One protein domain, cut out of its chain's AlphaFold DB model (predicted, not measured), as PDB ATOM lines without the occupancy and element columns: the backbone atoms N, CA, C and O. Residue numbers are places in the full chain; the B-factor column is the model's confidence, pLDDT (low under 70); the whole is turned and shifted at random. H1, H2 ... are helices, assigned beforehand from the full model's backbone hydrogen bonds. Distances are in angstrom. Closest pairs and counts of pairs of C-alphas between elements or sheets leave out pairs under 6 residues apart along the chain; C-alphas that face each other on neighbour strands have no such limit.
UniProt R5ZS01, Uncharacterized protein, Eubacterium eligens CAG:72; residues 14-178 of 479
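Overview. This is residues 14 to 178 of the 479 residues of an uncharacterized protein of Eubacterium eligens CAG:72 (UniProt R5ZS01). A long, thin rod is built along one very long helix, H2, with shorter helices running back along it: H4 along residues 79 to 94, H5 along residues 55 to 72 and H1 along residues 40 to 54. H6 packs on both H1 and H5 without reaching H2, making a loose four-helix bundle in one part of the rod, while the far end is a thinner pair of H2 and H4, with tiny H3 at the turn. The printed part has 165 residues with six named helices, H1 to H6 in chain order, and no named strand; the class is all helix. The whole is extended, with a radius of gyration of the C-alphas of 28.1 A and spans of 98 by 19 by 18 A.

Arrangement. H1, residues 14 to 28, and H2, residues 37 to 95, form a helical hairpin. They touch, closest at the C-alphas of Asp 23 and Tyr 43, 5.2 A apart, at a shallow tilt of 30 degrees, opposite ways. H2 is the hub, touching three helices. H3, residues 97 to 100, meets H2 only through their link. H4, residues 102 to 120, touches H2 at a shallow tilt of 24 degrees, opposite ways; their closest C-alphas, Met 90 and Ile 109, are 6.0 A apart. H3 and H4 are close but not clearly touching, with the closest C-alphas, Ile 97 and Cys 105, 6.0 A apart. H5, residues 129 to 150, is apart from H4 but touches H2 at a shallow tilt of 26 degrees, opposite ways, with the closest C-alphas, Lys 62 and Leu 143, 6.0 A apart. H6, residues 162 to 176, forms a helical hairpin with H5, whose residues 142 to 150 alone touch it; the lines differ by 2 degrees, a shallow tilt, opposite ways, and the closest C-alphas, Val 146 and Cys 172, are 5.5 A apart. H6 also touches H1, closest at the C-alphas of Ala 24 and Ser 162, 5.0 A apart. H1, H2, H5 and H6 are an up and down bundle, each running against the one before it. Every O i to N i+4 pair is within hydrogen-bond range in H1, H4, H5 and H6, and 53 of 55 are in H2; H3 is too short for such a pair.

Along the chain. H1 begins at C-alpha 14, (55.924, 12.586, -33.853). H2 is 86.4 A long, ending at C-alpha 95, (20.869, 24.188, -85.332). H4 measures 26.3 A and H5 30.8 A. H6 ends at C-alpha 176, (54.384, 7.880, -41.286).

Size, cuts and confidence. The C-alphas of Gln 34 and Lys 98, the two farthest apart, are 98.2 A apart. The printed part has no cut, and the link H5 to H6 is long, with 11 residues. Residues 32 to 38 and 123 to 128 stand free. Mean pLDDT of the printed part is 83.5, and it is under 70 at residues 31 to 40 and 118 to 127.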
ATOM      1  N   SER A  14      54.546  13.008 -34.127       87.75
ATOM      2  CA  SER A  14      55.924  12.586 -33.853       87.75
ATOM      3  C   SER A  14      56.192  12.592 -32.356       87.75
ATOM      4  O   SER A  14      56.711  11.601 -31.854       87.75
ATOM      5  N   ALA A  15      55.785  13.658 -31.660       89.88
ATOM      6  CA  ALA A  15      55.931  13.758 -30.211       89.88
ATOM      7  C   ALA A  15      55.183  12.628 -29.486       89.88
ATOM      8  O   ALA A  15      55.753  11.979 -28.618       89.88
ATOM      9  N   LEU A  16      53.953  12.304 -29.911       91.25
ATOM     10  CA  LEU A  16      53.204  11.174 -29.341       91.25
ATOM     11  C   LEU A  16      53.951   9.840 -29.489       91.25
ATOM     12  O   LEU A  16      53.942   9.025 -28.572       91.25
ATOM     13  N   LEU A  17      54.585   9.600 -30.640       91.06
ATOM     14  CA  LEU A  17      55.345   8.373 -30.886       91.06
ATOM     15  C   LEU A  17      56.679   8.346 -30.131       91.06
ATOM     16  O   LEU A  17      57.120   7.264 -29.753       91.06
ATOM     17  N   ASP A  18      57.320   9.499 -29.935       92.06
ATOM     18  CA  ASP A  18      58.508   9.631 -29.086       92.06
ATOM     19  C   ASP A  18      58.167   9.283 -27.633       92.06
ATOM     20  O   ASP A  18      58.770   8.360 -27.083       92.06
ATOM     21  N   ASP A  19      57.126   9.904 -27.073       92.12
ATOM     22  CA  ASP A  19      56.654   9.634 -25.710       92.12
ATOM     23  C   ASP A  19      56.291   8.151 -25.526       92.12
ATOM     24  O   ASP A  19      56.737   7.501 -24.585       92.12
ATOM     25  N   MET A  20      55.533   7.564 -26.464       91.38
ATOM     26  CA  MET A  20      55.160   6.144 -26.398       91.38
ATOM     27  C   MET A  20      56.371   5.201 -26.457       91.38
ATOM     28  O   MET A  20      56.328   4.109 -25.888       91.38
ATOM     29  N   TYR A  21      57.439   5.582 -27.168       92.19
ATOM     30  CA  TYR A  21      58.678   4.806 -27.209       92.19
ATOM     31  C   TYR A  21      59.458   4.933 -25.898       92.19
ATOM     32  O   TYR A  21      59.963   3.926 -25.397       92.19
ATOM     33  N   GLU A  22      59.547   6.142 -25.340       91.50
ATOM     34  CA  GLU A  22      60.181   6.397 -24.044       91.50
ATOM     35  C   GLU A  22      59.465   5.650 -22.917       91.50
ATOM     36  O   GLU A  22      60.132   4.975 -22.130       91.50
ATOM     37  N   ASP A  23      58.130   5.665 -22.900       89.19
ATOM     38  CA  ASP A  23      57.320   4.931 -21.926       89.19
ATOM     39  C   ASP A  23      57.600   3.421 -21.997       89.19
ATOM     40  O   ASP A  23      57.891   2.773 -20.987       89.19
ATOM     41  N   ALA A  24      57.592   2.851 -23.207       87.81
ATOM     42  CA  ALA A  24      57.870   1.432 -23.414       87.81
ATOM     43  C   ALA A  24      59.324   1.055 -23.075       87.81
ATOM     44  O   ALA A  24      59.569  -0.004 -22.494       87.81
ATOM     45  N   SER A  25      60.289   1.931 -23.367       88.44
ATOM     46  CA  SER A  25      61.695   1.753 -22.988       88.44
ATOM     47  C   SER A  25      61.905   1.846 -21.471       88.44
ATOM     48  O   SER A  25      62.717   1.104 -20.913       88.44
ATOM     49  N   GLY A  26      61.181   2.739 -20.790       85.19
ATOM     50  CA  GLY A  26      61.190   2.877 -19.332       85.19
ATOM     51  C   GLY A  26      60.684   1.612 -18.641       85.19
ATOM     52  O   GLY A  26      61.327   1.112 -17.718       85.19
ATOM     53  N   VAL A  27      59.601   1.025 -19.158       84.00
ATOM     54  CA  VAL A  27      59.066  -0.260 -18.675       84.00
ATOM     55  C   VAL A  27      59.998  -1.435 -19.008       84.00
ATOM     56  O   VAL A  27      60.184  -2.320 -18.180       84.00
ATOM     57  N   ALA A  28      60.643  -1.453 -20.178       82.38
ATOM     58  CA  ALA A  28      61.567  -2.530 -20.556       82.38
ATOM     59  C   ALA A  28      62.888  -2.525 -19.759       82.38
ATOM     60  O   ALA A  28      63.551  -3.557 -19.656       82.38
ATOM     61  N   SER A  29      63.294  -1.369 -19.222       76.69
ATOM     62  CA  SER A  29      64.548  -1.186 -18.475       76.69
ATOM     63  C   SER A  29      64.405  -1.364 -16.961       76.69
ATOM     64  O   SER A  29      65.406  -1.330 -16.247       76.69
ATOM     65  N   SER A  30      63.199  -1.641 -16.453       70.94
ATOM     66  CA  SER A  30      62.937  -1.849 -15.022       70.94
ATOM     67  C   SER A  30      63.467  -3.184 -14.460       70.94
ATOM     68  O   SER A  30      63.014  -3.637 -13.411       70.94
ATOM     69  N   GLU A  31      64.421  -3.840 -15.128       55.53
ATOM     70  CA  GLU A  31      64.925  -5.175 -14.770       55.53
ATOM     71  C   GLU A  31      65.862  -5.198 -13.540       55.53
ATOM     72  O   GLU A  31      66.279  -6.276 -13.124       55.53
ATOM     73  N   GLU A  32      66.153  -4.060 -12.890       52.53
ATOM     74  CA  GLU A  32      67.118  -4.029 -11.770       52.53
ATOM     75  C   GLU A  32      66.639  -3.426 -10.439       52.53
ATOM     76  O   GLU A  32      67.266  -3.709  -9.420       52.53
ATOM     77  N   ASN A  33      65.531  -2.681 -10.361       47.69
ATOM     78  CA  ASN A  33      65.057  -2.134  -9.080       47.69
ATOM     79  C   ASN A  33      63.530  -2.178  -8.967       47.69
ATOM     80  O   ASN A  33      62.841  -1.392  -9.598       47.69
ATOM     81  N   GLN A  34      63.055  -3.091  -8.116       49.62
ATOM     82  CA  GLN A  34      61.710  -3.171  -7.530       49.62
ATOM     83  C   GLN A  34      60.517  -3.200  -8.507       49.62
ATOM     84  O   GLN A  34      60.166  -2.237  -9.174       49.62
ATOM     85  N   LYS A  35      59.798  -4.329  -8.475       53.28
ATOM     86  CA  LYS A  35      58.424  -4.483  -8.973       53.28
ATOM     87  C   LYS A  35      57.447  -3.635  -8.134       53.28
ATOM     88  O   LYS A  35      56.620  -4.194  -7.421       53.28
ATOM     89  N   GLU A  36      57.578  -2.315  -8.139       56.78
ATOM     90  CA  GLU A  36      56.544  -1.427  -7.609       56.78
ATOM     91  C   GLU A  36      55.508  -1.200  -8.714       56.78
ATOM     92  O   GLU A  36      55.795  -0.563  -9.726       56.78
ATOM     93  N   GLU A  37      54.307  -1.762  -8.528       60.06
ATOM     94  CA  GLU A  37      53.140  -1.566  -9.408       60.06
ATOM     95  C   GLU A  37      52.938  -0.082  -9.762       60.06
ATOM     96  O   GLU A  37      52.661   0.242 -10.914       60.06
ATOM     97  N   ASP A  38      53.181   0.822  -8.809       61.94
ATOM     98  CA  ASP A  38      53.025   2.270  -8.975       61.94
ATOM     99  C   ASP A  38      53.975   2.886 -10.022       61.94
ATOM    100  O   ASP A  38      53.585   3.821 -10.727       61.94
ATOM    101  N   TYR A  39      55.195   2.354 -10.185       65.19
ATOM    102  CA  TYR A  39      56.173   2.871 -11.152       65.19
ATOM    103  C   TYR A  39      55.785   2.516 -12.595       65.19
ATOM    104  O   TYR A  39      55.820   3.368 -13.482       65.19
ATOM    105  N   ILE A  40      55.338   1.276 -12.830       66.94
ATOM    106  CA  ILE A  40      54.856   0.819 -14.145       66.94
ATOM    107  C   ILE A  40      53.510   1.478 -14.488       66.94
ATOM    108  O   ILE A  40      53.291   1.853 -15.641       66.94
ATOM    109  N   ASN A  41      52.638   1.691 -13.494       72.94
ATOM    110  CA  ASN A  41      51.345   2.354 -13.685       72.94
ATOM    111  C   ASN A  41      51.495   3.788 -14.223       72.94
ATOM    112  O   ASN A  41      50.747   4.180 -15.116       72.94
ATOM    113  N   SER A  42      52.507   4.543 -13.768       78.69
ATOM    114  CA  SER A  42      52.768   5.904 -14.266       78.69
ATOM    115  C   SER A  42      53.075   5.941 -15.771       78.69
ATOM    116  O   SER A  42      52.553   6.803 -16.478       78.69
ATOM    117  N   TYR A  43      53.903   5.017 -16.271       81.88
ATOM    118  CA  TYR A  43      54.213   4.910 -17.703       81.88
ATOM    119  C   TYR A  43      53.027   4.361 -18.503       81.88
ATOM    120  O   TYR A  43      52.745   4.835 -19.602       81.88
ATOM    121  N   SER A  44      52.285   3.403 -17.940       83.50
ATOM    122  CA  SER A  44      51.120   2.800 -18.597       83.50
ATOM    123  C   SER A  44      49.985   3.808 -18.827       83.50
ATOM    124  O   SER A  44      49.401   3.841 -19.910       83.50
ATOM    125  N   ASP A  45      49.719   4.702 -17.868       85.06
ATOM    126  CA  ASP A  45      48.687   5.740 -17.995       85.06
ATOM    127  C   ASP A  45      49.037   6.817 -19.038       85.06
ATOM    128  O   ASP A  45      48.160   7.343 -19.738       85.06
ATOM    129  N   VAL A  46      50.316   7.189 -19.149       86.88
ATOM    130  CA  VAL A  46      50.798   8.143 -20.163       86.88
ATOM    131  C   VAL A  46      50.747   7.497 -21.546       86.88
ATOM    132  O   VAL A  46      50.104   8.055 -22.442       86.88
ATOM    133  N   TYR A  47      51.279   6.278 -21.670       90.56
ATOM    134  CA  TYR A  47      51.217   5.474 -22.884       90.56
ATOM    135  C   TYR A  47      49.783   5.330 -23.385       90.56
ATOM    136  O   TYR A  47      49.500   5.631 -24.541       90.56
ATOM    137  N   ARG A  48      48.852   4.930 -22.513       89.81
ATOM    138  CA  ARG A  48      47.450   4.709 -22.875       89.81
ATOM    139  C   ARG A  48      46.796   5.979 -23.412       89.81
ATOM    140  O   ARG A  48      46.090   5.940 -24.420       89.81
ATOM    141  N   ARG A  49      47.042   7.130 -22.775       89.62
ATOM    142  CA  ARG A  49      46.543   8.427 -23.263       89.62
ATOM    143  C   ARG A  49      47.105   8.763 -24.643       89.62
ATOM    144  O   ARG A  49      46.352   9.236 -25.496       89.62
ATOM    145  N   ASN A  50      48.391   8.513 -24.865       90.31
ATOM    146  CA  ASN A  50      49.046   8.779 -26.141       90.31
ATOM    147  C   ASN A  50      48.599   7.798 -27.235       90.31
ATOM    148  O   ASN A  50      48.300   8.240 -28.340       90.31
ATOM    149  N   TYR A  51      48.416   6.517 -26.906       90.50
ATOM    150  CA  TYR A  51      47.836   5.494 -27.778       90.50
ATOM    151  C   TYR A  51      46.434   5.888 -28.254       90.50
ATOM    152  O   TYR A  51      46.177   5.910 -29.458       90.50
ATOM    153  N   ILE A  52      45.540   6.267 -27.331       89.69
ATOM    154  CA  ILE A  52      44.170   6.682 -27.672       89.69
ATOM    155  C   ILE A  52      44.195   7.916 -28.581       89.69
ATOM    156  O   ILE A  52      43.520   7.933 -29.608       89.69
ATOM    157  N   LYS A  53      44.992   8.941 -28.243       90.81
ATOM    158  CA  LYS A  53      45.118  10.154 -29.069       90.81
ATOM    159  C   LYS A  53      45.661   9.850 -30.463       90.81
ATOM    160  O   LYS A  53      45.102  10.329 -31.446       90.81
ATOM    161  N   LEU A  54      46.727   9.054 -30.546       90.94
ATOM    162  CA  LEU A  54      47.349   8.647 -31.801       90.94
ATOM    163  C   LEU A  54      46.340   7.920 -32.693       90.94
ATOM    164  O   LEU A  54      46.196   8.263 -33.866       90.94
ATOM    165  N   LYS A  55      45.612   6.955 -32.120       91.00
ATOM    166  CA  LYS A  55      44.582   6.187 -32.820       91.00
ATOM    167  C   LYS A  55      43.479   7.095 -33.366       91.00
ATOM    168  O   LYS A  55      43.224   7.067 -34.564       91.00
ATOM    169  N   VAL A  56      42.906   7.960 -32.525       91.12
ATOM    170  CA  VAL A  56      41.837   8.897 -32.919       91.12
ATOM    171  C   VAL A  56      42.285   9.829 -34.047       91.12
ATOM    172  O   VAL A  56      41.550  10.024 -35.012       91.12
ATOM    173  N   VAL A  57      43.492  10.397 -33.960       91.38
ATOM    174  CA  VAL A  57      44.002  11.321 -34.986       91.38
ATOM    175  C   VAL A  57      44.238  10.607 -36.314       91.38
ATOM    176  O   VAL A  57      43.905  11.154 -37.366       91.38
ATOM    177  N   LEU A  58      44.791   9.394 -36.295       91.31
ATOM    178  CA  LEU A  58      45.084   8.650 -37.521       91.31
ATOM    179  C   LEU A  58      43.826   8.090 -38.185       91.31
ATOM    180  O   LEU A  58      43.685   8.239 -39.398       91.31
ATOM    181  N   GLU A  59      42.899   7.525 -37.409       91.31
ATOM    182  CA  GLU A  59      41.595   7.074 -37.911       91.31
ATOM    183  C   GLU A  59      40.790   8.255 -38.468       91.31
ATOM    184  O   GLU A  59      40.284   8.176 -39.586       91.31
ATOM    185  N   GLY A  60      40.763   9.392 -37.765       91.19
ATOM    186  CA  GLY A  60      40.112  10.606 -38.258       91.19
ATOM    187  C   GLY A  60      40.759  11.151 -39.536       91.19
ATOM    188  O   GLY A  60      40.060  11.533 -40.473       91.19
ATOM    189  N   THR A  61      42.093  11.144 -39.630       91.31
ATOM    190  CA  THR A  61      42.802  11.579 -40.851       91.31
ATOM    191  C   THR A  61      42.521  10.641 -42.025       91.31
ATOM    192  O   THR A  61      42.349  11.102 -43.158       91.31
ATOM    193  N   LYS A  62      42.447   9.329 -41.768       93.62
ATOM    194  CA  LYS A  62      42.055   8.324 -42.762       93.62
ATOM    195  C   LYS A  62      40.641   8.586 -43.271       93.62
ATOM    196  O   LYS A  62      40.472   8.740 -44.477       93.62
ATOM    197  N   GLU A  63      39.671   8.730 -42.374       93.88
ATOM    198  CA  GLU A  63      38.272   8.994 -42.728       93.88
ATOM    199  C   GLU A  63      38.134  10.268 -43.580       93.88
ATOM    200  O   GLU A  63      37.434  10.281 -44.591       93.88
ATOM    201  N   GLN A  64      38.843  11.345 -43.225       92.25
ATOM    202  CA  GLN A  64      38.841  12.578 -44.023       92.25
ATOM    203  C   GLN A  64      39.506  12.399 -45.395       92.25
ATOM    204  O   GLN A  64      39.065  12.995 -46.376       92.25
ATOM    205  N   THR A  65      40.543  11.563 -45.491       93.38
ATOM    206  CA  THR A  65      41.195  11.239 -46.772       93.38
ATOM    207  C   THR A  65      40.265  10.424 -47.676       93.38
ATOM    208  O   THR A  65      40.192  10.694 -48.874       93.38
ATOM    209  N   GLU A  66      39.523   9.466 -47.115       94.56
ATOM    210  CA  GLU A  66      38.504   8.683 -47.828       94.56
ATOM    211  C   GLU A  66      37.362   9.576 -48.325       94.56
ATOM    212  O   GLU A  66      37.046   9.553 -49.513       94.56
ATOM    213  N   LYS A  67      36.826  10.444 -47.457       94.00
ATOM    214  CA  LYS A  67      35.813  11.447 -47.828       94.00
ATOM    215  C   LYS A  67      36.300  12.373 -48.940       94.00
ATOM    216  O   LYS A  67      35.562  12.655 -49.878       94.00
ATOM    217  N   ALA A  68      37.548  12.835 -48.875       90.12
ATOM    218  CA  ALA A  68      38.119  13.664 -49.933       90.12
ATOM    219  C   ALA A  68      38.191  12.916 -51.278       90.12
ATOM    220  O   ALA A  68      37.910  13.503 -52.320       90.12
ATOM    221  N   LEU A  69      38.532  11.623 -51.273       91.81
ATOM    222  CA  LEU A  69      38.545  10.788 -52.481       91.81
ATOM    223  C   LEU A  69      37.139  10.511 -53.029       91.81
ATOM    224  O   LEU A  69      36.977  10.467 -54.249       91.81
ATOM    225  N   GLU A  70      36.144  10.346 -52.158       91.69
ATOM    226  CA  GLU A  70      34.732  10.220 -52.535       91.69
ATOM    227  C   GLU A  70      34.240  11.489 -53.239       91.69
ATOM    228  O   GLU A  70      33.760  11.412 -54.368       91.69
ATOM    229  N   VAL A  71      34.486  12.666 -52.649       88.50
ATOM    230  CA  VAL A  71      34.151  13.970 -53.250       88.50
ATOM    231  C   VAL A  71      34.841  14.168 -54.604       88.50
ATOM    232  O   VAL A  71      34.248  14.722 -55.529       88.50
ATOM    233  N   LEU A  72      36.083  13.696 -54.765       83.94
ATOM    234  CA  LEU A  72      36.757  13.711 -56.069       83.94
ATOM    235  C   LEU A  72      36.077  12.792 -57.092       83.94
ATOM    236  O   LEU A  72      36.028  13.137 -58.270       83.94
ATOM    237  N   GLY A  73      35.545  11.647 -56.662       82.31
ATOM    238  CA  GLY A  73      34.741  10.772 -57.515       82.31
ATOM    239  C   GLY A  73      33.448  11.447 -57.976       82.31
ATOM    240  O   GLY A  73      33.170  11.480 -59.171       82.31
ATOM    241  N   GLU A  74      32.708  12.062 -57.050       84.81
ATOM    242  CA  GLU A  74      31.494  12.825 -57.377       84.81
ATOM    243  C   GLU A  74      31.783  13.991 -58.335       84.81
ATOM    244  O   GLU A  74      30.999  14.278 -59.243       84.81
ATOM    245  N   TYR A  75      32.928  14.657 -58.155       78.12
ATOM    246  CA  TYR A  75      33.390  15.709 -59.052       78.12
ATOM    247  C   TYR A  75      33.649  15.187 -60.472       78.12
ATOM    248  O   TYR A  75      33.202  15.820 -61.430       78.12
ATOM    249  N   ASP A  76      34.331  14.045 -60.624       75.50
ATOM    250  CA  ASP A  76      34.598  13.422 -61.930       75.50
ATOM    251  C   ASP A  76      33.284  13.081 -62.664       75.50
ATOM    252  O   ASP A  76      33.127  13.385 -63.852       75.50
ATOM    253  N   ASP A  77      32.305  12.521 -61.947       75.25
ATOM    254  CA  ASP A  77      30.985  12.189 -62.496       75.25
ATOM    255  C   ASP A  77      30.212  13.448 -62.924       75.25
ATOM    256  O   ASP A  77      29.648  13.514 -64.024       75.25
ATOM    257  N   ALA A  78      30.217  14.487 -62.083       75.56
ATOM    258  CA  ALA A  78      29.585  15.768 -62.388       75.56
ATOM    259  C   ALA A  78      30.244  16.465 -63.589       75.56
ATOM    260  O   ALA A  78      29.546  17.036 -64.436       75.56
ATOM    261  N   LYS A  79      31.576  16.392 -63.686       72.12
ATOM    262  CA  LYS A  79      32.379  16.921 -64.794       72.12
ATOM    263  C   LYS A  79      32.014  16.239 -66.115       72.12
ATOM    264  O   LYS A  79      31.684  16.933 -67.076       72.12
ATOM    265  N   SER A  80      31.964  14.907 -66.141       72.06
ATOM    266  CA  SER A  80      31.535  14.126 -67.311       72.06
ATOM    267  C   SER A  80      30.106  14.481 -67.750       72.06
ATOM    268  O   SER A  80      29.849  14.822 -68.907       72.06
ATOM    269  N   GLY A  81      29.164  14.542 -66.799       73.06
ATOM    270  CA  GLY A  81      27.787  14.949 -67.084       73.06
ATOM    271  C   GLY A  81      27.655  16.389 -67.608       73.06
ATOM    272  O   GLY A  81      26.708  16.695 -68.344       73.06
ATOM    273  N   ALA A  82      28.577  17.287 -67.245       73.50
ATOM    274  CA  ALA A  82      28.635  18.649 -67.766       73.50
ATOM    275  C   ALA A  82      29.148  18.698 -69.214       73.50
ATOM    276  O   ALA A  82      28.577  19.432 -70.022       73.50
ATOM    277  N   GLU A  83      30.153  17.895 -69.577       74.00
ATOM    278  CA  GLU A  83      30.664  17.802 -70.955       74.00
ATOM    279  C   GLU A  83      29.580  17.354 -71.944       74.00
ATOM    280  O   GLU A  83      29.406  17.968 -73.001       74.00
ATOM    281  N   ASP A  84      28.781  16.358 -71.564       77.50
ATOM    282  CA  ASP A  84      27.634  15.889 -72.346       77.50
ATOM    283  C   ASP A  84      26.575  16.984 -72.547       77.50
ATOM    284  O   ASP A  84      25.994  17.138 -73.628       77.50
ATOM    285  N   LYS A  85      26.297  17.765 -71.495       83.00
ATOM    286  CA  LYS A  85      25.358  18.896 -71.562       83.00
ATOM    287  C   LYS A  85      25.896  20.014 -72.452       83.00
ATOM    288  O   LYS A  85      25.120  20.561 -73.235       83.00
ATOM    289  N   LEU A  86      27.190  20.323 -72.363       83.19
ATOM    290  CA  LEU A  86      27.856  21.304 -73.222       83.19
ATOM    291  C   LEU A  86      27.800  20.873 -74.691       83.19
ATOM    292  O   LEU A  86      27.439  21.687 -75.536       83.19
ATOM    293  N   GLY A  87      28.049  19.594 -74.992       83.19
ATOM    294  CA  GLY A  87      27.921  19.045 -76.347       83.19
ATOM    295  C   GLY A  87      26.514  19.221 -76.926       83.19
ATOM    296  O   GLY A  87      26.355  19.783 -78.008       83.19
ATOM    297  N   ARG A  88      25.476  18.858 -76.162       86.31
ATOM    298  CA  ARG A  88      24.076  19.086 -76.573       86.31
ATOM    299  C   ARG A  88      23.730  20.567 -76.733       86.31
ATOM    300  O   ARG A  88      22.882  20.910 -77.551       86.31
ATOM    301  N   CYS A  89      24.334  21.444 -75.932       84.94
ATOM    302  CA  CYS A  89      24.145  22.887 -76.057       84.94
ATOM    303  C   CYS A  89      24.725  23.399 -77.382       84.94
ATOM    304  O   CYS A  89      24.028  24.090 -78.118       84.94
ATOM    305  N   MET A  90      25.949  22.983 -77.728       86.12
ATOM    306  CA  MET A  90      26.583  23.332 -79.005       86.12
ATOM    307  C   MET A  90      25.721  22.905 -80.195       86.12
ATOM    308  O   MET A  90      25.477  23.714 -81.080       86.12
ATOM    309  N   GLU A  91      25.204  21.671 -80.192       88.25
ATOM    310  CA  GLU A  91      24.332  21.172 -81.266       88.25
ATOM    311  C   GLU A  91      23.074  22.030 -81.442       88.25
ATOM    312  O   GLU A  91      22.694  22.348 -82.568       88.25
ATOM    313  N   LYS A  92      22.446  22.449 -80.335       89.06
ATOM    314  CA  LYS A  92      21.275  23.334 -80.370       89.06
ATOM    315  C   LYS A  92      21.613  24.716 -80.916       89.06
ATOM    316  O   LYS A  92      20.880  25.216 -81.760       89.06
ATOM    317  N   VAL A  93      22.719  25.316 -80.473       87.12
ATOM    318  CA  VAL A  93      23.163  26.626 -80.979       87.12
ATOM    319  C   VAL A  93      23.480  26.543 -82.475       87.12
ATOM    320  O   VAL A  93      23.069  27.410 -83.239       87.12
ATOM    321  N   SER A  94      24.142  25.469 -82.920       86.06
ATOM    322  CA  SER A  94      24.433  25.242 -84.339       86.06
ATOM    323  C   SER A  94      23.177  25.006 -85.184       86.06
ATOM    324  O   SER A  94      23.142  25.396 -86.349       86.06
ATOM    325  N   ALA A  95      22.134  24.389 -84.625       88.88
ATOM    326  CA  ALA A  95      20.869  24.188 -85.332       88.88
ATOM    327  C   ALA A  95      20.130  25.511 -85.612       88.88
ATOM    328  O   ALA A  95      19.424  25.617 -86.614       88.88
ATOM    329  N   GLU A  96      20.341  26.527 -84.771       87.50
ATOM    330  CA  GLU A  96      19.649  27.820 -84.828       87.50
ATOM    331  C   GLU A  96      20.440  28.931 -85.544       87.50
ATOM    332  O   GLU A  96      20.029  30.089 -85.509       87.50
ATOM    333  N   ILE A  97      21.526  28.606 -86.262       86.12
ATOM    334  CA  ILE A  97      22.346  29.589 -87.010       86.12
ATOM    335  C   ILE A  97      21.500  30.457 -87.951       86.12
ATOM    336  O   ILE A  97      21.716  31.661 -88.057       86.12
ATOM    337  N   LYS A  98      20.500  29.866 -88.618       83.62
ATOM    338  CA  LYS A  98      19.604  30.607 -89.524       83.62
ATOM    339  C   LYS A  98      18.757  31.657 -88.804       83.62
ATOM    340  O   LYS A  98      18.359  32.630 -89.432       83.62
ATOM    341  N   THR A  99      18.452  31.422 -87.532       81.44
ATOM    342  CA  THR A  99      17.578  32.264 -86.711       81.44
ATOM    343  C   THR A  99      18.385  33.335 -85.979       81.44
ATOM    344  O   THR A  99      17.982  34.492 -85.941       81.44
ATOM    345  N   LEU A 100      19.526  32.951 -85.400       80.12
ATOM    346  CA  LEU A 100      20.345  33.791 -84.520       80.12
ATOM    347  C   LEU A 100      21.446  34.569 -85.258       80.12
ATOM    348  O   LEU A 100      21.946  35.560 -84.733       80.12
ATOM    349  N   GLY A 101      21.805  34.139 -86.469       87.12
ATOM    350  CA  GLY A 101      22.916  34.689 -87.240       87.12
ATOM    351  C   GLY A 101      24.250  34.002 -86.936       87.12
ATOM    352  O   GLY A 101      24.491  33.516 -85.831       87.12
ATOM    353  N   GLU A 102      25.127  33.962 -87.945       88.69
ATOM    354  CA  GLU A 102      26.420  33.264 -87.878       88.69
ATOM    355  C   GLU A 102      27.333  33.843 -86.792       88.69
ATOM    356  O   GLU A 102      27.827  33.094 -85.958       88.69
ATOM    357  N   GLU A 103      27.477  35.170 -86.734       88.81
ATOM    358  CA  GLU A 103      28.379  35.849 -85.793       88.81
ATOM    359  C   GLU A 103      28.056  35.529 -84.324       88.81
ATOM    360  O   GLU A 103      28.941  35.168 -83.547       88.81
ATOM    361  N   LEU A 104      26.773  35.601 -83.946       88.44
ATOM    362  CA  LEU A 104      26.329  35.301 -82.585       88.44
ATOM    363  C   LEU A 104      26.527  33.817 -82.248       88.44
ATOM    364  O   LEU A 104      27.010  33.486 -81.164       88.44
ATOM    365  N   CYS A 105      26.163  32.918 -83.166       88.31
ATOM    366  CA  CYS A 105      26.342  31.482 -82.974       88.31
ATOM    367  C   CYS A 105      27.818  31.096 -82.856       88.31
ATOM    368  O   CYS A 105      28.149  30.272 -82.003       88.31
ATOM    369  N   ASP A 106      28.699  31.686 -83.661       90.44
ATOM    370  CA  ASP A 106      30.133  31.412 -83.625       90.44
ATOM    371  C   ASP A 106      30.746  31.832 -82.285       90.44
ATOM    372  O   ASP A 106      31.436  31.028 -81.656       90.44
ATOM    373  N   GLU A 107      30.415  33.027 -81.791       90.25
ATOM    374  CA  GLU A 107      30.874  33.526 -80.487       90.25
ATOM    375  C   GLU A 107      30.346  32.677 -79.312       90.25
ATOM    376  O   GLU A 107      31.083  32.403 -78.357       90.25
ATOM    377  N   LEU A 108      29.091  32.212 -79.374       89.69
ATOM    378  CA  LEU A 108      28.521  31.277 -78.392       89.69
ATOM    379  C   LEU A 108      29.223  29.910 -78.440       89.69
ATOM    380  O   LEU A 108      29.529  29.319 -77.401       89.69
ATOM    381  N   ILE A 109      29.478  29.385 -79.640       89.12
ATOM    382  CA  ILE A 109      30.150  28.098 -79.836       89.12
ATOM    383  C   ILE A 109      31.604  28.176 -79.365       89.12
ATOM    384  O   ILE A 109      32.085  27.220 -78.759       89.12
ATOM    385  N   GLU A 110      32.305  29.283 -79.616       88.19
ATOM    386  CA  GLU A 110      33.667  29.512 -79.125       88.19
ATOM    387  C   GLU A 110      33.713  29.504 -77.592       88.19
ATOM    388  O   GLU A 110      34.530  28.793 -77.001       88.19
ATOM    389  N   ASP A 111      32.769  30.179 -76.932       85.31
ATOM    390  CA  ASP A 111      32.659  30.128 -75.474       85.31
ATOM    391  C   ASP A 111      32.388  28.711 -74.965       85.31
ATOM    392  O   ASP A 111      33.062  28.251 -74.041       85.31
ATOM    393  N   LEU A 112      31.450  27.984 -75.577       86.31
ATOM    394  CA  LEU A 112      31.152  26.603 -75.196       86.31
ATOM    395  C   LEU A 112      32.365  25.682 -75.418       86.31
ATOM    396  O   LEU A 112      32.597  24.771 -74.619       86.31
ATOM    397  N   LYS A 113      33.149  25.903 -76.483       84.75
ATOM    398  CA  LYS A 113      34.386  25.152 -76.754       84.75
ATOM    399  C   LYS A 113      35.425  25.430 -75.681       84.75
ATOM    400  O   LYS A 113      35.964  24.471 -75.141       84.75
ATOM    401  N   SER A 114      35.622  26.695 -75.307       79.56
ATOM    402  CA  SER A 114      36.541  27.063 -74.223       79.56
ATOM    403  C   SER A 114      36.154  26.393 -72.900       79.56
ATOM    404  O   SER A 114      37.008  25.813 -72.237       79.56
ATOM    405  N   MET A 115      34.854  26.330 -72.574       79.12
ATOM    406  CA  MET A 115      34.365  25.611 -71.388       79.12
ATOM    407  C   MET A 115      34.678  24.112 -71.453       79.12
ATOM    408  O   MET A 115      35.040  23.510 -70.445       79.12
ATOM    409  N   LYS A 116      34.532  23.498 -72.634       76.38
ATOM    410  CA  LYS A 116      34.795  22.070 -72.837       76.38
ATOM    411  C   LYS A 116      36.291  21.747 -72.781       76.38
ATOM    412  O   LYS A 116      36.674  20.762 -72.160       76.38
ATOM    413  N   GLU A 117      37.127  22.562 -73.415       75.25
ATOM    414  CA  GLU A 117      38.584  22.392 -73.433       75.25
ATOM    415  C   GLU A 117      39.198  22.603 -72.045       75.25
ATOM    416  O   GLU A 117      40.047  21.815 -71.627       75.25
ATOM    417  N   ASP A 118      38.733  23.611 -71.302       66.50
ATOM    418  CA  ASP A 118      39.214  23.871 -69.945       66.50
ATOM    419  C   ASP A 118      38.707  22.821 -68.945       66.50
ATOM    420  O   ASP A 118      39.459  22.452 -68.044       66.50
ATOM    421  N   ASN A 119      37.503  22.258 -69.128       62.94
ATOM    422  CA  ASN A 119      37.093  21.059 -68.389       62.94
ATOM    423  C   ASN A 119      38.029  19.880 -68.702       62.94
ATOM    424  O   ASN A 119      38.488  19.207 -67.785       62.94
ATOM    425  N   ALA A 120      38.380  19.640 -69.966       58.59
ATOM    426  CA  ALA A 120      39.257  18.528 -70.335       58.59
ATOM    427  C   ALA A 120      40.707  18.693 -69.834       58.59
ATOM    428  O   ALA A 120      41.414  17.701 -69.645       58.59
ATOM    429  N   SER A 121      41.172  19.928 -69.618       58.16
ATOM    430  CA  SER A 121      42.523  20.200 -69.134       58.16
ATOM    431  C   SER A 121      42.553  20.330 -67.605       58.16
ATOM    432  O   SER A 121      42.212  21.366 -67.044       58.16
ATOM    433  N   ASP A 122      43.094  19.333 -66.901       53.88
ATOM    434  CA  ASP A 122      43.376  19.427 -65.449       53.88
ATOM    435  C   ASP A 122      44.486  20.460 -65.109       53.88
ATOM    436  O   ASP A 122      44.987  20.522 -63.989       53.88
ATOM    437  N   LYS A 123      44.928  21.256 -66.097       50.41
ATOM    438  CA  LYS A 123      46.147  22.081 -66.078       50.41
ATOM    439  C   LYS A 123      45.920  23.574 -65.847       50.41
ATOM    440  O   LYS A 123      46.903  24.305 -65.735       50.41
ATOM    441  N   LYS A 124      44.673  24.045 -65.794       50.66
ATOM    442  CA  LYS A 124      44.345  25.474 -65.603       50.66
ATOM    443  C   LYS A 124      43.505  25.767 -64.361       50.66
ATOM    444  O   LYS A 124      43.016  26.879 -64.192       50.66
ATOM    445  N   THR A 125      43.342  24.782 -63.493       57.28
ATOM    446  CA  THR A 125      42.479  24.868 -62.320       57.28
ATOM    447  C   THR A 125      43.278  25.142 -61.053       57.28
ATOM    448  O   THR A 125      44.450  24.792 -60.932       57.28
ATOM    449  N   MET A 126      42.600  25.756 -60.083       63.69
ATOM    450  CA  MET A 126      43.078  26.063 -58.729       63.69
ATOM    451  C   MET A 126      43.740  24.872 -58.018       63.69
ATOM    452  O   MET A 126      44.498  25.052 -57.074       63.69
ATOM    453  N   CYS A 127      43.468  23.648 -58.457       69.94
ATOM    454  CA  CYS A 127      44.182  22.454 -58.049       69.94
ATOM    455  C   CYS A 127      44.316  21.514 -59.251       69.94
ATOM    456  O   CYS A 127      43.391  21.406 -60.058       69.94
ATOM    457  N   ASP A 128      45.454  20.827 -59.354       77.56
ATOM    458  CA  ASP A 128      45.618  19.701 -60.272       77.56
ATOM    459  C   ASP A 128      44.927  18.489 -59.633       77.56
ATOM    460  O   ASP A 128      45.449  17.872 -58.700       77.56
ATOM    461  N   MET A 129      43.714  18.189 -60.108       77.00
ATOM    462  CA  MET A 129      42.864  17.137 -59.539       77.00
ATOM    463  C   MET A 129      43.518  15.759 -59.640       77.00
ATOM    464  O   MET A 129      43.361  14.930 -58.741       77.00
ATOM    465  N   GLN A 130      44.316  15.519 -60.684       81.31
ATOM    466  CA  GLN A 130      45.049  14.271 -60.842       81.31
ATOM    467  C   GLN A 130      46.162  14.154 -59.792       81.31
ATOM    468  O   GLN A 130      46.301  13.104 -59.158       81.31
ATOM    469  N   GLN A 131      46.933  15.221 -59.566       86.50
ATOM    470  CA  GLN A 131      47.956  15.261 -58.516       86.50
ATOM    471  C   GLN A 131      47.350  15.165 -57.117       86.50
ATOM    472  O   GLN A 131      47.895  14.441 -56.281       86.50
ATOM    473  N   LEU A 132      46.224  15.837 -56.867       88.25
ATOM    474  CA  LEU A 132      45.503  15.768 -55.599       88.25
ATOM    475  C   LEU A 132      45.030  14.340 -55.329       88.25
ATOM    476  O   LEU A 132      45.301  13.796 -54.258       88.25
ATOM    477  N   ARG A 133      44.414  13.688 -56.323       89.62
ATOM    478  CA  ARG A 133      43.975  12.294 -56.215       89.62
ATOM    479  C   ARG A 133      45.145  11.352 -55.952       89.62
ATOM    480  O   ARG A 133      45.067  10.514 -55.064       89.62
ATOM    481  N   GLN A 134      46.256  11.511 -56.673       91.00
ATOM    482  CA  GLN A 134      47.464  10.712 -56.444       91.00
ATOM    483  C   GLN A 134      48.048  10.931 -55.043       91.00
ATOM    484  O   GLN A 134      48.475   9.972 -54.399       91.00
ATOM    485  N   ALA A 135      48.068  12.176 -54.560       92.50
ATOM    486  CA  ALA A 135      48.569  12.511 -53.234       92.50
ATOM    487  C   ALA A 135      47.689  11.918 -52.122       92.50
ATOM    488  O   ALA A 135      48.228  11.314 -51.194       92.50
ATOM    489  N   LEU A 136      46.363  12.027 -52.248       93.62
ATOM    490  CA  LEU A 136      45.400  11.447 -51.311       93.62
ATOM    491  C   LEU A 136      45.463   9.916 -51.317       93.62
ATOM    492  O   LEU A 136      45.612   9.325 -50.255       93.62
ATOM    493  N   SER A 137      45.466   9.270 -52.488       94.44
ATOM    494  CA  SER A 137      45.587   7.807 -52.593       94.44
ATOM    495  C   SER A 137      46.900   7.287 -52.008       94.44
ATOM    496  O   SER A 137      46.913   6.271 -51.316       94.44
ATOM    497  N   ARG A 138      48.018   7.993 -52.235       94.56
ATOM    498  CA  ARG A 138      49.303   7.665 -51.598       94.56
ATOM    499  C   ARG A 138      49.199   7.762 -50.077       94.56
ATOM    500  O   ARG A 138      49.651   6.856 -49.384       94.56
ATOM    501  N   ASN A 139      48.641   8.856 -49.564       95.19
ATOM    502  CA  ASN A 139      48.517   9.066 -48.125       95.19
ATOM    503  C   ASN A 139      47.562   8.044 -47.488       95.19
ATOM    504  O   ASN A 139      47.856   7.564 -46.399       95.19
ATOM    505  N   LEU A 140      46.491   7.644 -48.180       95.50
ATOM    506  CA  LEU A 140      45.565   6.609 -47.719       95.50
ATOM    507  C   LEU A 140      46.273   5.261 -47.524       95.50
ATOM    508  O   LEU A 140      46.124   4.652 -46.474       95.50
ATOM    509  N   ILE A 141      47.127   4.847 -48.472       94.88
ATOM    510  CA  ILE A 141      47.935   3.618 -48.344       94.88
ATOM    511  C   ILE A 141      48.836   3.674 -47.102       94.88
ATOM    512  O   ILE A 141      48.989   2.679 -46.389       94.88
ATOM    513  N   VAL A 142      49.446   4.834 -46.833       94.44
ATOM    514  CA  VAL A 142      50.275   5.032 -45.634       94.44
ATOM    515  C   VAL A 142      49.424   4.933 -44.367       94.44
ATOM    516  O   VAL A 142      49.803   4.215 -43.443       94.44
ATOM    517  N   LEU A 143      48.274   5.609 -44.333       94.25
ATOM    518  CA  LEU A 143      47.362   5.618 -43.189       94.25
ATOM    519  C   LEU A 143      46.799   4.222 -42.896       94.25
ATOM    520  O   LEU A 143      46.815   3.811 -41.740       94.25
ATOM    521  N   ASP A 144      46.404   3.458 -43.916       94.25
ATOM    522  CA  ASP A 144      45.993   2.056 -43.779       94.25
ATOM    523  C   ASP A 144      47.103   1.194 -43.181       94.25
ATOM    524  O   ASP A 144      46.877   0.412 -42.252       94.25
ATOM    525  N   GLY A 145      48.326   1.367 -43.688       93.19
ATOM    526  CA  GLY A 145      49.499   0.671 -43.179       93.19
ATOM    527  C   GLY A 145      49.738   0.951 -41.696       93.19
ATOM    528  O   GLY A 145      50.000   0.014 -40.940       93.19
ATOM    529  N   VAL A 146      49.635   2.214 -41.272       93.06
ATOM    530  CA  VAL A 146      49.853   2.627 -39.876       93.06
ATOM    531  C   VAL A 146      48.707   2.171 -38.976       93.06
ATOM    532  O   VAL A 146      48.984   1.600 -37.926       93.06
ATOM    533  N   CYS A 147      47.446   2.335 -39.388       91.69
ATOM    534  CA  CYS A 147      46.289   1.869 -38.616       91.69
ATOM    535  C   CYS A 147      46.379   0.357 -38.356       91.69
ATOM    536  O   CYS A 147      46.245  -0.080 -37.217       91.69
ATOM    537  N   THR A 148      46.768  -0.427 -39.368       92.00
ATOM    538  CA  THR A 148      47.005  -1.877 -39.228       92.00
ATOM    539  C   THR A 148      48.149  -2.206 -38.253       92.00
ATOM    540  O   THR A 148      48.164  -3.280 -37.652       92.00
ATOM    541  N   GLN A 149      49.161  -1.338 -38.108       90.06
ATOM    542  CA  GLN A 149      50.201  -1.528 -37.082       90.06
ATOM    543  C   GLN A 149      49.703  -1.149 -35.687       90.06
ATOM    544  O   GLN A 149      50.042  -1.836 -34.730       90.06
ATOM    545  N   ILE A 150      48.890  -0.099 -35.567       87.75
ATOM    546  CA  ILE A 150      48.326   0.344 -34.287       87.75
ATOM    547  C   ILE A 150      47.328  -0.671 -33.731       87.75
ATOM    548  O   ILE A 150      47.286  -0.875 -32.525       87.75
ATOM    549  N   GLU A 151      46.579  -1.371 -34.582       87.19
ATOM    550  CA  GLU A 151      45.700  -2.470 -34.153       87.19
ATOM    551  C   GLU A 151      46.453  -3.641 -33.502       87.19
ATOM    552  O   GLU A 151      45.852  -4.424 -32.770       87.19
ATOM    553  N   LYS A 152      47.763  -3.767 -33.746       85.19
ATOM    554  CA  LYS A 152      48.615  -4.784 -33.108       85.19
ATOM    555  C   LYS A 152      49.162  -4.342 -31.754       85.19
ATOM    556  O   LYS A 152      49.708  -5.175 -31.038       85.19
ATOM    557  N   LEU A 153      49.069  -3.054 -31.432       84.12
ATOM    558  CA  LEU A 153      49.466  -2.519 -30.137       84.12
ATOM    559  C   LEU A 153      48.355  -2.780 -29.120       84.12
ATOM    560  O   LEU A 153      47.186  -2.477 -29.366       84.12
ATOM    561  N   GLU A 154      48.734  -3.307 -27.961       82.56
ATOM    562  CA  GLU A 154      47.832  -3.409 -26.818       82.56
ATOM    563  C   GLU A 154      47.647  -2.035 -26.164       82.56
ATOM    564  O   GLU A 154      48.599  -1.277 -26.020       82.56
ATOM    565  N   GLU A 155      46.423  -1.719 -25.732       84.31
ATOM    566  CA  GLU A 155      46.097  -0.424 -25.109       84.31
ATOM    567  C   GLU A 155      46.825  -0.202 -23.769       84.31
ATOM    568  O   GLU A 155      47.116   0.937 -23.404       84.31
ATOM    569  N   ASN A 156      47.125  -1.282 -23.040       85.56
ATOM    570  CA  ASN A 156      47.775  -1.225 -21.731       85.56
ATOM    571  C   ASN A 156      49.225  -1.708 -21.837       85.56
ATOM    572  O   ASN A 156      49.479  -2.875 -22.141       85.56
ATOM    573  N   LEU A 157      50.173  -0.826 -21.529       86.19
ATOM    574  CA  LEU A 157      51.597  -1.151 -21.513       86.19
ATOM    575  C   LEU A 157      51.949  -1.944 -20.249       86.19
ATOM    576  O   LEU A 157      51.584  -1.546 -19.140       86.19
ATOM    577  N   ASN A 158      52.679  -3.044 -20.418       85.44
ATOM    578  CA  ASN A 158      53.223  -3.867 -19.342       85.44
ATOM    579  C   ASN A 158      54.620  -4.395 -19.718       85.44
ATOM    580  O   ASN A 158      55.144  -4.126 -20.799       85.44
ATOM    581  N   TYR A 159      55.250  -5.133 -18.804       82.06
ATOM    582  CA  TYR A 159      56.602  -5.646 -19.022       82.06
ATOM    583  C   TYR A 159      56.692  -6.592 -20.229       82.06
ATOM    584  O   TYR A 159      57.601  -6.458 -21.051       82.06
ATOM    585  N   ASP A 160      55.725  -7.498 -20.367       83.81
ATOM    586  CA  ASP A 160      55.739  -8.566 -21.366       83.81
ATOM    587  C   ASP A 160      55.561  -8.027 -22.793       83.81
ATOM    588  O   ASP A 160      56.187  -8.539 -23.721       83.81
ATOM    589  N   ASN A 161      54.767  -6.965 -22.967       86.81
ATOM    590  CA  ASN A 161      54.505  -6.355 -24.274       86.81
ATOM    591  C   ASN A 161      55.421  -5.158 -24.612       86.81
ATOM    592  O   ASN A 161      55.448  -4.718 -25.762       86.81
ATOM    593  N   SER A 162      56.221  -4.658 -23.662       85.12
ATOM    594  CA  SER A 162      57.051  -3.448 -23.817       85.12
ATOM    595  C   SER A 162      57.966  -3.462 -25.053       85.12
ATOM    596  O   SER A 162      57.998  -2.501 -25.825       85.12
ATOM    597  N   ARG A 163      58.672  -4.573 -25.306       86.81
ATOM    598  CA  ARG A 163      59.564  -4.715 -26.476       86.81
ATOM    599  C   ARG A 163      58.797  -4.732 -27.799       86.81
ATOM    600  O   ARG A 163      59.251  -4.140 -28.783       86.81
ATOM    601  N   ASP A 164      57.631  -5.369 -27.820       87.81
ATOM    602  CA  ASP A 164      56.777  -5.438 -29.005       87.81
ATOM    603  C   ASP A 164      56.165  -4.068 -29.315       87.81
ATOM    604  O   ASP A 164      56.159  -3.646 -30.479       87.81
ATOM    605  N   VAL A 165      55.766  -3.322 -28.277       89.12
ATOM    606  CA  VAL A 165      55.324  -1.926 -28.376       89.12
ATOM    607  C   VAL A 165      56.430  -1.050 -28.961       89.12
ATOM    608  O   VAL A 165      56.184  -0.368 -29.956       89.12
ATOM    609  N   MET A 166      57.661  -1.117 -28.437       89.88
ATOM    610  CA  MET A 166      58.799  -0.357 -28.978       89.88
ATOM    611  C   MET A 166      59.007  -0.632 -30.473       89.88
ATOM    612  O   MET A 166      59.150   0.297 -31.272       89.88
ATOM    613  N   SER A 167      58.994  -1.909 -30.874       90.25
ATOM    614  CA  SER A 167      59.176  -2.301 -32.278       90.25
ATOM    615  C   SER A 167      58.052  -1.774 -33.184       90.25
ATOM    616  O   SER A 167      58.302  -1.309 -34.301       90.25
ATOM    617  N   SER A 168      56.819  -1.777 -32.678       89.38
ATOM    618  CA  SER A 168      55.624  -1.333 -33.392       89.38
ATOM    619  C   SER A 168      55.564   0.190 -33.512       89.38
ATOM    620  O   SER A 168      55.238   0.699 -34.583       89.38
ATOM    621  N   VAL A 169      55.963   0.929 -32.471       90.31
ATOM    622  CA  VAL A 169      56.083   2.397 -32.491       90.31
ATOM    623  C   VAL A 169      57.134   2.841 -33.512       90.31
ATOM    624  O   VAL A 169      56.860   3.710 -34.343       90.31
ATOM    625  N   VAL A 170      58.304   2.189 -33.547       91.50
ATOM    626  CA  VAL A 170      59.333   2.447 -34.574       91.50
ATOM    627  C   VAL A 170      58.782   2.192 -35.977       91.50
ATOM    628  O   VAL A 170      59.008   2.990 -36.889       91.50
ATOM    629  N   ARG A 171      58.016   1.112 -36.158       91.19
ATOM    630  CA  ARG A 171      57.394   0.795 -37.446       91.19
ATOM    631  C   ARG A 171      56.322   1.810 -37.849       91.19
ATOM    632  O   ARG A 171      56.261   2.175 -39.021       91.19
ATOM    633  N   CYS A 172      55.527   2.307 -36.900       91.06
ATOM    634  CA  CYS A 172      54.577   3.396 -37.140       91.06
ATOM    635  C   CYS A 172      55.305   4.655 -37.623       91.06
ATOM    636  O   CYS A 172      54.925   5.208 -38.652       91.06
ATOM    637  N   ARG A 173      56.409   5.050 -36.968       90.69
ATOM    638  CA  ARG A 173      57.236   6.187 -37.417       90.69
ATOM    639  C   ARG A 173      57.744   5.993 -38.843       90.69
ATOM    640  O   ARG A 173      57.593   6.888 -39.666       90.69
ATOM    641  N   GLN A 174      58.299   4.819 -39.152       91.25
ATOM    642  CA  GLN A 174      58.811   4.493 -40.490       91.25
ATOM    643  C   GLN A 174      57.746   4.629 -41.583       91.25
ATOM    644  O   GLN A 174      58.038   5.157 -42.652       91.25
ATOM    645  N   LEU A 175      56.524   4.168 -41.317       91.62
ATOM    646  CA  LEU A 175      55.414   4.295 -42.258       91.62
ATOM    647  C   LEU A 175      54.969   5.756 -42.406       91.62
ATOM    648  O   LEU A 175      54.804   6.232 -43.528       91.62
ATOM    649  N   LEU A 176      54.839   6.488 -41.294       91.38
ATOM    650  CA  LEU A 176      54.384   7.880 -41.286       91.38
ATOM    651  C   LEU A 176      55.331   8.842 -42.018       91.38
ATOM    652  O   LEU A 176      54.859   9.844 -42.547       91.38
ATOM    653  N   TYR A 177      56.623   8.521 -42.162       87.44
ATOM    654  CA  TYR A 177      57.535   9.271 -43.045       87.44
ATOM    655  C   TYR A 177      57.061   9.336 -44.509       87.44
ATOM    656  O   TYR A 177      57.494  10.213 -45.256       87.44
ATOM    657  N   GLY A 178      56.187   8.417 -44.936       86.44
ATOM    658  CA  GLY A 178      55.592   8.413 -46.271       86.44
ATOM    659  C   GLY A 178      54.452   9.418 -46.471       86.44
ATOM    660  O   GLY A 178      54.104   9.701 -47.621       86.44
TER     661      GLY A 178